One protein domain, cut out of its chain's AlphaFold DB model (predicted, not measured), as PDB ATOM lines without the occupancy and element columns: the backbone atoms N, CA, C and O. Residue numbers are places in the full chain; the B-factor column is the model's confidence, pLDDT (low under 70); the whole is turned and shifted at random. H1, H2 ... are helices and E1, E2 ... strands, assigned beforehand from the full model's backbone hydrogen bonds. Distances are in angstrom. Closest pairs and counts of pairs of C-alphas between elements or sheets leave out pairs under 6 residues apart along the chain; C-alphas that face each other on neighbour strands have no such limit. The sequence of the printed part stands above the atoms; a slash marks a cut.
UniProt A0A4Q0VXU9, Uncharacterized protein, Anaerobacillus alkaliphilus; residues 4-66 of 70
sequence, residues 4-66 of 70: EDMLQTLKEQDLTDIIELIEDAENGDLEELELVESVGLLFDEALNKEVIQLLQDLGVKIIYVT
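AT A GLANCE: This is residues 4 to 66 of the 70 residues of an uncharacterized protein of Anaerobacillus alkaliphilus (UniProt A0A4Q0VXU9). Two helices, H2 and H3, run side by side and the same way through the middle, with H1 packed on H2 at one end of the domain and a small ribbon of two parallel strands, E1 and E2, at the opposite end. H1 and H2 form a helical hairpin, and the end of H3 packs beside the ribbon; the line from H1 to the ribbon makes the long axis. The printed part has 63 residues with three named helices and two named strands, in the order H1 H2 E1 H3 E2, and its class is mixed, helices and strands. It is compact, with a radius of gyration of the C-alphas of 11.0 A and spans of 29 by 27 by 16 A.

HOW THE PARTS SIT: H1, residues 4 to 12, and H2, residues 16 to 27, form a helical hairpin. They touch through residues 16 to 19 of H2 alone, with the closest C-alphas, those of Leu 7 and Ile 19, 6.8 A apart. They run opposite ways at a shallow tilt of 34 degrees, only just short of steep. H3, residues 45 to 57, only just touches H2, with 3 pairs of C-alphas within 8 A. The closest are those of Ala 25 and Leu 55, 6.4 A apart, and the two helices run the same way at a shallow tilt of 21 degrees. H1 and H3 are close but not clearly touching; the closest C-alphas, those of Met 6 and Leu 47, are 7.6 A apart. E1, residues 32 to 36, and E2, residues 61 to 65, are parallel neighbours at 28 degrees, with N 33 and O 61 at 2.9 A and N 63 and O 33 at 2.8 A, both within hydrogen-bond range. E1, H3 and E2 make a strand-helix-strand unit, two parallel neighbour strands with a helix between them along the chain, and its crossover is right-handed. H3 and E1 are near each other, with 6 pairs of C-alphas within 10 A. The closest C-alphas of H3 and E2 are those of Gln 56 and Ile 62, 7.0 A apart. H1 is apart from E1 and E2, and H2 is apart from E2. In H1, H2 and H3 every O i to N i+4 pair is within hydrogen-bond range.

IN THESE COORDINATES: H1 begins at C-alpha 4, at (156.440, 148.621, 190.417), and measures 12.3 A from first to last C-alpha. H2 measures 16.6 A and E1 13.5 A. H3, the longest helix, begins at C-alpha 45, at (158.938, 140.793, 206.977), and measures 18.2 A. E2 measures 12.6 A and ends at C-alpha 65, at (143.844, 133.199, 211.934).

THE WHOLE: The two C-alphas farthest apart, those of Glu 4 and Thr 66, are 31.7 A apart. The links H1 to H2, H2 to E1 and H3 to E2 are tight, and the link E1 to H3, with 8 residues, is short. The printed part has no cut. Its mean pLDDT is 91.6, and no printed residue is under 70.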
ATOM      1  N   GLU A   4     155.615 149.175 191.503       88.06
ATOM      2  CA  GLU A   4     156.440 148.621 190.417       88.06
ATOM      3  C   GLU A   4     157.716 147.939 190.941       88.06
ATOM      4  O   GLU A   4     158.018 146.818 190.538       88.06
ATOM      5  N   ASP A   5     158.421 148.572 191.887       89.44
ATOM      6  CA  ASP A   5     159.619 147.999 192.519       89.44
ATOM      7  C   ASP A   5     159.269 146.743 193.343       89.44
ATOM      8  O   ASP A   5     160.020 145.765 193.367       89.44
ATOM      9  N   MET A   6     158.103 146.749 193.997       89.81
ATOM     10  CA  MET A   6     157.603 145.612 194.772       89.81
ATOM     11  C   MET A   6     157.258 144.420 193.870       89.81
ATOM     12  O   MET A   6     157.723 143.313 194.124       89.81
ATOM     13  N   LEU A   7     156.516 144.644 192.780       90.06
ATOM     14  CA  LEU A   7     156.177 143.605 191.799       90.06
ATOM     15  C   LEU A   7     157.425 143.013 191.140       90.06
ATOM     16  O   LEU A   7     157.487 141.805 190.916       90.06
ATOM     17  N   GLN A   8     158.438 143.839 190.863       92.19
ATOM     18  CA  GLN A   8     159.712 143.332 190.366       92.19
ATOM     19  C   GLN A   8     160.380 142.416 191.396       92.19
ATOM     20  O   GLN A   8     160.785 141.312 191.051       92.19
ATOM     21  N   THR A   9     160.414 142.835 192.663       91.69
ATOM     22  CA  THR A   9     161.000 142.052 193.763       91.69
ATOM     23  C   THR A   9     160.292 140.708 193.948       91.69
ATOM     24  O   THR A   9     160.950 139.689 194.143       91.69
ATOM     25  N   LEU A  10     158.958 140.690 193.856       91.75
ATOM     26  CA  LEU A  10     158.161 139.462 193.914       91.75
ATOM     27  C   LEU A  10     158.495 138.532 192.745       91.75
ATOM     28  O   LEU A  10     158.727 137.342 192.940       91.75
ATOM     29  N   LYS A  11     158.603 139.089 191.536       91.50
ATOM     30  CA  LYS A  11     158.940 138.330 190.329       91.50
ATOM     31  C   LYS A  11     160.358 137.758 190.365       91.50
ATOM     32  O   LYS A  11     160.566 136.637 189.919       91.50
ATOM     33  N   GLU A  12     161.330 138.507 190.884       93.38
ATOM     34  CA  GLU A  12     162.719 138.049 191.051       93.38
ATOM     35  C   GLU A  12     162.852 136.911 192.071       93.38
ATOM     36  O   GLU A  12     163.808 136.141 192.009       93.38
ATOM     37  N   GLN A  13     161.894 136.798 192.993       90.94
ATOM     38  CA  GLN A  13     161.812 135.724 193.982       90.94
ATOM     39  C   GLN A  13     160.874 134.583 193.556       90.94
ATOM     40  O   GLN A  13     160.579 133.715 194.374       90.94
ATOM     41  N   ASP A  14     160.401 134.585 192.302       91.38
ATOM     42  CA  ASP A  14     159.430 133.617 191.768       91.38
ATOM     43  C   ASP A  14     158.128 133.528 192.601       91.38
ATOM     44  O   ASP A  14     157.416 132.525 192.563       91.38
ATOM     45  N   LEU A  15     157.768 134.604 193.316       91.06
ATOM     46  CA  LEU A  15     156.563 134.714 194.152       91.06
ATOM     47  C   LEU A  15     155.329 135.037 193.296       91.06
ATOM     48  O   LEU A  15     154.638 136.034 193.514       91.06
ATOM     49  N   THR A  16     155.091 134.209 192.281       90.38
ATOM     50  CA  THR A  16     154.047 134.434 191.272       90.38
ATOM     51  C   THR A  16     152.652 134.382 191.890       90.38
ATOM     52  O   THR A  16     151.832 135.233 191.564       90.38
ATOM     53  N   ASP A  17     152.428 133.503 192.872       91.50
ATOM     54  CA  ASP A  17     151.148 133.399 193.589       91.50
ATOM     55  C   ASP A  17     150.756 134.726 194.262       91.50
ATOM     56  O   ASP A  17     149.594 135.116 194.298       91.50
ATOM     57  N   ILE A  18     151.743 135.466 194.772       92.94
ATOM     58  CA  ILE A  18     151.511 136.753 195.435       92.94
ATOM     59  C   ILE A  18     151.201 137.851 194.425       92.94
ATOM     60  O   ILE A  18     150.425 138.758 194.717       92.94
ATOM     61  N   ILE A  19     151.807 137.776 193.240       93.81
ATOM     62  CA  ILE A  19     151.487 138.686 192.142       93.81
ATOM     63  C   ILE A  19     150.034 138.465 191.716       93.81
ATOM     64  O   ILE A  19     149.296 139.442 191.637       93.81
ATOM     65  N   GLU A  20     149.610 137.208 191.548       94.19
ATOM     66  CA  GLU A  20     148.222 136.864 191.208       94.19
ATOM     67  C   GLU A  20     147.235 137.368 192.273       94.19
ATOM     68  O   GLU A  20     146.263 138.027 191.923       94.19
ATOM     69  N   LEU A  21     147.530 137.203 193.571       94.06
ATOM     70  CA  LEU A  21     146.693 137.753 194.653       94.06
ATOM     71  C   LEU A  21     146.518 139.276 194.569       94.06
ATOM     72  O   LEU A  21     145.437 139.798 194.847       94.06
ATOM     73  N   ILE A  22     147.581 140.005 194.217       93.75
ATOM     74  CA  ILE A  22     147.511 141.459 194.033       93.75
ATOM     75  C   ILE A  22     146.653 141.791 192.809       93.75
ATOM     76  O   ILE A  22     145.839 142.707 192.881       93.75
ATOM     77  N   GLU A  23     146.815 141.066 191.702       94.38
ATOM     78  CA  GLU A  23     146.017 141.278 190.491       94.38
ATOM     79  C   GLU A  23     144.528 140.980 190.734       94.38
ATOM     80  O   GLU A  23     143.680 141.784 190.344       94.38
ATOM     81  N   ASP A  24     144.200 139.897 191.438       95.38
ATOM     82  CA  ASP A  24     142.824 139.569 191.830       95.38
ATOM     83  C   ASP A  24     142.230 140.660 192.734       95.38
ATOM     84  O   ASP A  24     141.104 141.111 192.518       95.38
ATOM     85  N   ALA A  25     143.001 141.166 193.702       95.12
ATOM     86  CA  ALA A  25     142.591 142.294 194.539       95.12
ATOM     87  C   ALA A  25     142.325 143.569 193.728       95.12
ATOM     88  O   ALA A  25     141.350 144.275 193.978       95.12
ATOM     89  N   GLU A  26     143.160 143.869 192.731       93.31
ATOM     90  CA  GLU A  26     142.979 145.037 191.866       93.31
ATOM     91  C   GLU A  26     141.743 144.944 190.976       93.31
ATOM     92  O   GLU A  26     141.086 145.958 190.723       93.31
ATOM     93  N   ASN A  27     141.425 143.742 190.500       95.06
ATOM     94  CA  ASN A  27     140.218 143.497 189.717       95.06
ATOM     95  C   ASN A  27     138.953 143.435 190.592       95.06
ATOM     96  O   ASN A  27     137.842 143.508 190.064       95.06
ATOM     97  N   GLY A  28     139.114 143.381 191.920       93.25
ATOM     98  CA  GLY A  28     138.025 143.209 192.881       93.25
ATOM     99  C   GLY A  28     137.532 141.764 192.982       93.25
ATOM    100  O   GLY A  28     136.443 141.531 193.497       93.25
ATOM    101  N   ASP A  29     138.318 140.810 192.482       95.19
ATOM    102  CA  ASP A  29     138.061 139.372 192.559       95.19
ATOM    103  C   ASP A  29     138.534 138.771 193.899       95.19
ATOM    104  O   ASP A  29     138.130 137.664 194.260       95.19
ATOM    105  N   LEU A  30     139.335 139.517 194.673       94.50
ATOM    106  CA  LEU A  30     139.729 139.177 196.042       94.50
ATOM    107  C   LEU A  30     139.120 140.173 197.041       94.50
ATOM    108  O   LEU A  30     139.505 141.338 197.085       94.50
ATOM    109  N   GLU A  31     138.186 139.707 197.872       93.94
ATOM    110  CA  GLU A  31     137.537 140.531 198.907       93.94
ATOM    111  C   GLU A  31     138.134 140.303 200.303       93.94
ATOM    112  O   GLU A  31     138.234 141.232 201.105       93.94
ATOM    113  N   GLU A  32     138.548 139.073 200.611       94.94
ATOM    114  CA  GLU A  32     139.059 138.679 201.926       94.94
ATOM    115  C   GLU A  32     140.281 137.763 201.766       94.94
ATOM    116  O   GLU A  32     140.313 136.913 200.878       94.94
ATOM    117  N   LEU A  33     141.288 137.934 202.628       93.12
ATOM    118  CA  LEU A  33     142.476 137.084 202.678       93.12
ATOM    119  C   LEU A  33     142.724 136.626 204.113       93.12
ATOM    120  O   LEU A  33     142.967 137.443 205.005       93.12
ATOM    121  N   GLU A  34     142.695 135.316 204.317       92.06
ATOM    122  CA  GLU A  34     143.032 134.681 205.585       92.06
ATOM    123  C   GLU A  34     144.529 134.384 205.645       92.06
ATOM    124  O   GLU A  34     145.103 133.828 204.706       92.06
ATOM    125  N   LEU A  35     145.174 134.761 206.746       90.44
ATOM    126  CA  LEU A  35     146.594 134.512 206.947       90.44
ATOM    127  C   LEU A  35     146.927 134.203 208.399       90.44
ATOM    128  O   LEU A  35     146.359 134.775 209.329       90.44
ATOM    129  N   VAL A  36     147.870 133.284 208.592       89.06
ATOM    130  CA  VAL A  36     148.301 132.869 209.927       89.06
ATOM    131  C   VAL A  36     149.172 133.963 210.538       89.06
ATOM    132  O   VAL A  36     150.203 134.315 209.964       89.06
ATOM    133  N   GLU A  37     148.803 134.481 211.715       81.56
ATOM    134  CA  GLU A  37     149.514 135.607 212.356       81.56
ATOM    135  C   GLU A  37     151.008 135.318 212.585       81.56
ATOM    136  O   GLU A  37     151.851 136.193 212.391       81.56
ATOM    137  N   SER A  38     151.345 134.072 212.926       80.94
ATOM    138  CA  SER A  38     152.724 133.636 213.179       80.94
ATOM    139  C   SER A  38     153.588 133.497 211.921       80.94
ATOM    140  O   SER A  38     154.812 133.482 212.039       80.94
ATOM    141  N   VAL A  39     152.981 133.348 210.738       83.56
ATOM    142  CA  VAL A  39     153.694 133.049 209.479       83.56
ATOM    143  C   VAL A  39     153.675 134.246 208.528       83.56
ATOM    144  O   VAL A  39     154.689 134.542 207.900       83.56
ATOM    145  N   GLY A  40     152.555 134.966 208.449       86.31
ATOM    146  CA  GLY A  40     152.351 136.020 207.461       86.31
ATOM    147  C   GLY A  40     152.113 135.474 206.050       86.31
ATOM    148  O   GLY A  40     151.834 134.293 205.860       86.31
ATOM    149  N   LEU A  41     152.203 136.358 205.053       88.88
ATOM    150  CA  LEU A  41     152.087 136.024 203.631       88.88
ATOM    151  C   LEU A  41     153.455 135.713 203.004       88.88
ATOM    152  O   LEU A  41     153.566 134.872 202.117       88.88
ATOM    153  N   LEU A  42     154.505 136.400 203.460       90.75
ATOM    154  CA  LEU A  42     155.867 136.300 202.939       90.75
ATOM    155  C   LEU A  42     156.891 136.164 204.066       90.75
ATOM    156  O   LEU A  42     156.741 136.765 205.126       90.75
ATOM    157  N   PHE A  43     157.978 135.435 203.793       86.88
ATOM    158  CA  PHE A  43     159.087 135.263 204.739       86.88
ATOM    159  C   PHE A  43     159.844 136.571 205.020       86.88
ATOM    160  O   PHE A  43     160.285 136.810 206.143       86.88
ATOM    161  N   ASP A  44     160.017 137.419 204.002       90.00
ATOM    162  CA  ASP A  44     160.616 138.740 204.190       90.00
ATOM    163  C   ASP A  44     159.604 139.665 204.878       90.00
ATOM    164  O   ASP A  44     158.602 140.050 204.283       90.00
ATOM    165  N   GLU A  45     159.862 140.018 206.138       89.38
ATOM    166  CA  GLU A  45     158.938 140.793 206.977       89.38
ATOM    167  C   GLU A  45     158.614 142.181 206.394       89.38
ATOM    168  O   GLU A  45     157.481 142.662 206.508       89.38
ATOM    169  N   ALA A  46     159.588 142.827 205.742       90.19
ATOM    170  CA  ALA A  46     159.393 144.148 205.160       90.19
ATOM    171  C   ALA A  46     158.505 144.059 203.917       90.19
ATOM    172  O   ALA A  46     157.541 144.818 203.794       90.19
ATOM    173  N   LEU A  47     158.790 143.103 203.030       91.06
ATOM    174  CA  LEU A  47     157.985 142.862 201.838       91.06
ATOM    175  C   LEU A  47     156.579 142.370 202.201       91.06
ATOM    176  O   LEU A  47     155.603 142.864 201.648       91.06
ATOM    177  N   ASN A  48     156.471 141.465 203.178       91.81
ATOM    178  CA  ASN A  48     155.210 140.969 203.723       91.81
ATOM    179  C   ASN A  48     154.291 142.121 204.128       91.81
ATOM    180  O   ASN A  48     153.143 142.201 203.699       91.81
ATOM    181  N   LYS A  49     154.819 143.051 204.928       92.25
ATOM    182  CA  LYS A  49     154.050 144.192 205.416       92.25
ATOM    183  C   LYS A  49     153.596 145.111 204.283       92.25
ATOM    184  O   LYS A  49     152.455 145.561 204.301       92.25
ATOM    185  N   GLU A  50     154.465 145.383 203.313       93.19
ATOM    186  CA  GLU A  50     154.134 146.242 202.170       93.19
ATOM    187  C   GLU A  50     153.066 145.605 201.268       93.19
ATOM    188  O   GLU A  50     152.151 146.299 200.828       93.19
ATOM    189  N   VAL A  51     153.134 144.289 201.036       93.19
ATOM    190  CA  VAL A  51     152.127 143.563 200.247       93.19
ATOM    191  C   VAL A  51     150.786 143.521 200.972       93.19
ATOM    192  O   VAL A  51     149.766 143.841 200.370       93.19
ATOM    193  N   ILE A  52     150.771 143.187 202.266       93.81
ATOM    194  CA  ILE A  52     149.541 143.181 203.073       93.81
ATOM    195  C   ILE A  52     148.897 144.572 203.072       93.81
ATOM    196  O   ILE A  52     147.691 144.689 202.865       93.81
ATOM    197  N   GLN A  53     149.700 145.628 203.242       93.88
ATOM    198  CA  GLN A  53     149.209 147.004 203.188       93.88
ATOM    199  C   GLN A  53     148.616 147.341 201.816       93.88
ATOM    200  O   GLN A  53     147.551 147.952 201.756       93.88
ATOM    201  N   LEU A  54     149.263 146.920 200.721       93.75
ATOM    202  CA  LEU A  54     148.730 147.117 199.374       93.75
ATOM    203  C   LEU A  54     147.380 146.413 199.200       93.75
ATOM    204  O   LEU A  54     146.442 147.030 198.710       93.75
ATOM    205  N   LEU A  55     147.267 145.150 199.615       94.25
ATOM    206  CA  LEU A  55     146.016 144.395 199.528       94.25
ATOM    207  C   LEU A  55     144.891 145.098 200.307       94.25
ATOM    208  O   LEU A  55     143.786 145.253 199.795       94.25
ATOM    209  N   GLN A  56     145.186 145.614 201.503       93.75
ATOM    210  CA  GLN A  56     144.230 146.404 202.286       93.75
ATOM    211  C   GLN A  56     143.813 147.701 201.587       93.75
ATOM    212  O   GLN A  56     142.630 148.041 201.584       93.75
ATOM    213  N   ASP A  57     144.761 148.413 200.973       94.44
ATOM    214  CA  ASP A  57     144.486 149.640 200.218       94.44
ATOM    215  C   ASP A  57     143.635 149.369 198.963       94.44
ATOM    216  O   ASP A  57     142.867 150.235 198.539       94.44
ATOM    217  N   LEU A  58     143.733 148.160 198.397       93.69
ATOM    218  CA  LEU A  58     142.897 147.677 197.295       93.69
ATOM    219  C   LEU A  58     141.496 147.231 197.743       93.69
ATOM    220  O   LEU A  58     140.637 146.985 196.903       93.69
ATOM    221  N   GLY A  59     141.232 147.197 199.052       94.19
ATOM    222  CA  GLY A  59     139.931 146.843 199.619       94.19
ATOM    223  C   GLY A  59     139.829 145.408 200.131       94.19
ATOM    224  O   GLY A  59     138.760 145.024 200.603       94.19
ATOM    225  N   VAL A  60     140.921 144.643 200.106       96.38
ATOM    226  CA  VAL A  60     140.961 143.282 200.652       96.38
ATOM    227  C   VAL A  60     140.951 143.333 202.174       96.38
ATOM    228  O   VAL A  60     141.766 144.005 202.816       96.38
ATOM    229  N   LYS A  61     140.059 142.567 202.792       95.44
ATOM    230  CA  LYS A  61     140.004 142.417 204.242       95.44
ATOM    231  C   LYS A  61     140.930 141.293 204.701       95.44
ATOM    232  O   LYS A  61     140.717 140.127 204.397       95.44
ATOM    233  N   ILE A  62     141.927 141.657 205.497       93.56
ATOM    234  CA  ILE A  62     142.889 140.715 206.072       93.56
ATOM    235  C   ILE A  62     142.330 140.102 207.357       93.56
ATOM    236  O   ILE A  62     141.999 140.825 208.300       93.56
ATOM    237  N   ILE A  63     142.246 138.776 207.399       92.75
ATOM    238  CA  ILE A  63     141.755 137.999 208.535       92.75
ATOM    239  C   ILE A  63     142.932 137.209 209.106       92.75
ATOM    240  O   ILE A  63     143.449 136.291 208.476       92.75
ATOM    241  N   TYR A  64     143.361 137.582 210.309       90.81
ATOM    242  CA  TYR A  64     144.412 136.863 211.019       90.81
ATOM    243  C   TYR A  64     143.809 135.649 211.717       90.81
ATOM    244  O   TYR A  64     142.987 135.804 212.623       90.81
ATOM    245  N   VAL A  65     144.218 134.459 211.291       88.19
ATOM    246  CA  VAL A  65     143.844 133.199 211.934       88.19
ATOM    247  C   VAL A  65     144.995 132.714 212.813       88.19
ATOM    248  O   VAL A  65     146.176 132.909 212.509       88.19
ATOM    249  N   THR A  66     144.659 132.117 213.950       81.75
ATOM    250  CA  THR A  66     145.624 131.383 214.771       81.75
ATOM    251  C   THR A  66     145.711 129.959 214.244       81.75
ATOM    252  O   THR A  66     144.674 129.374 213.951       81.75
TER     253      THR A  66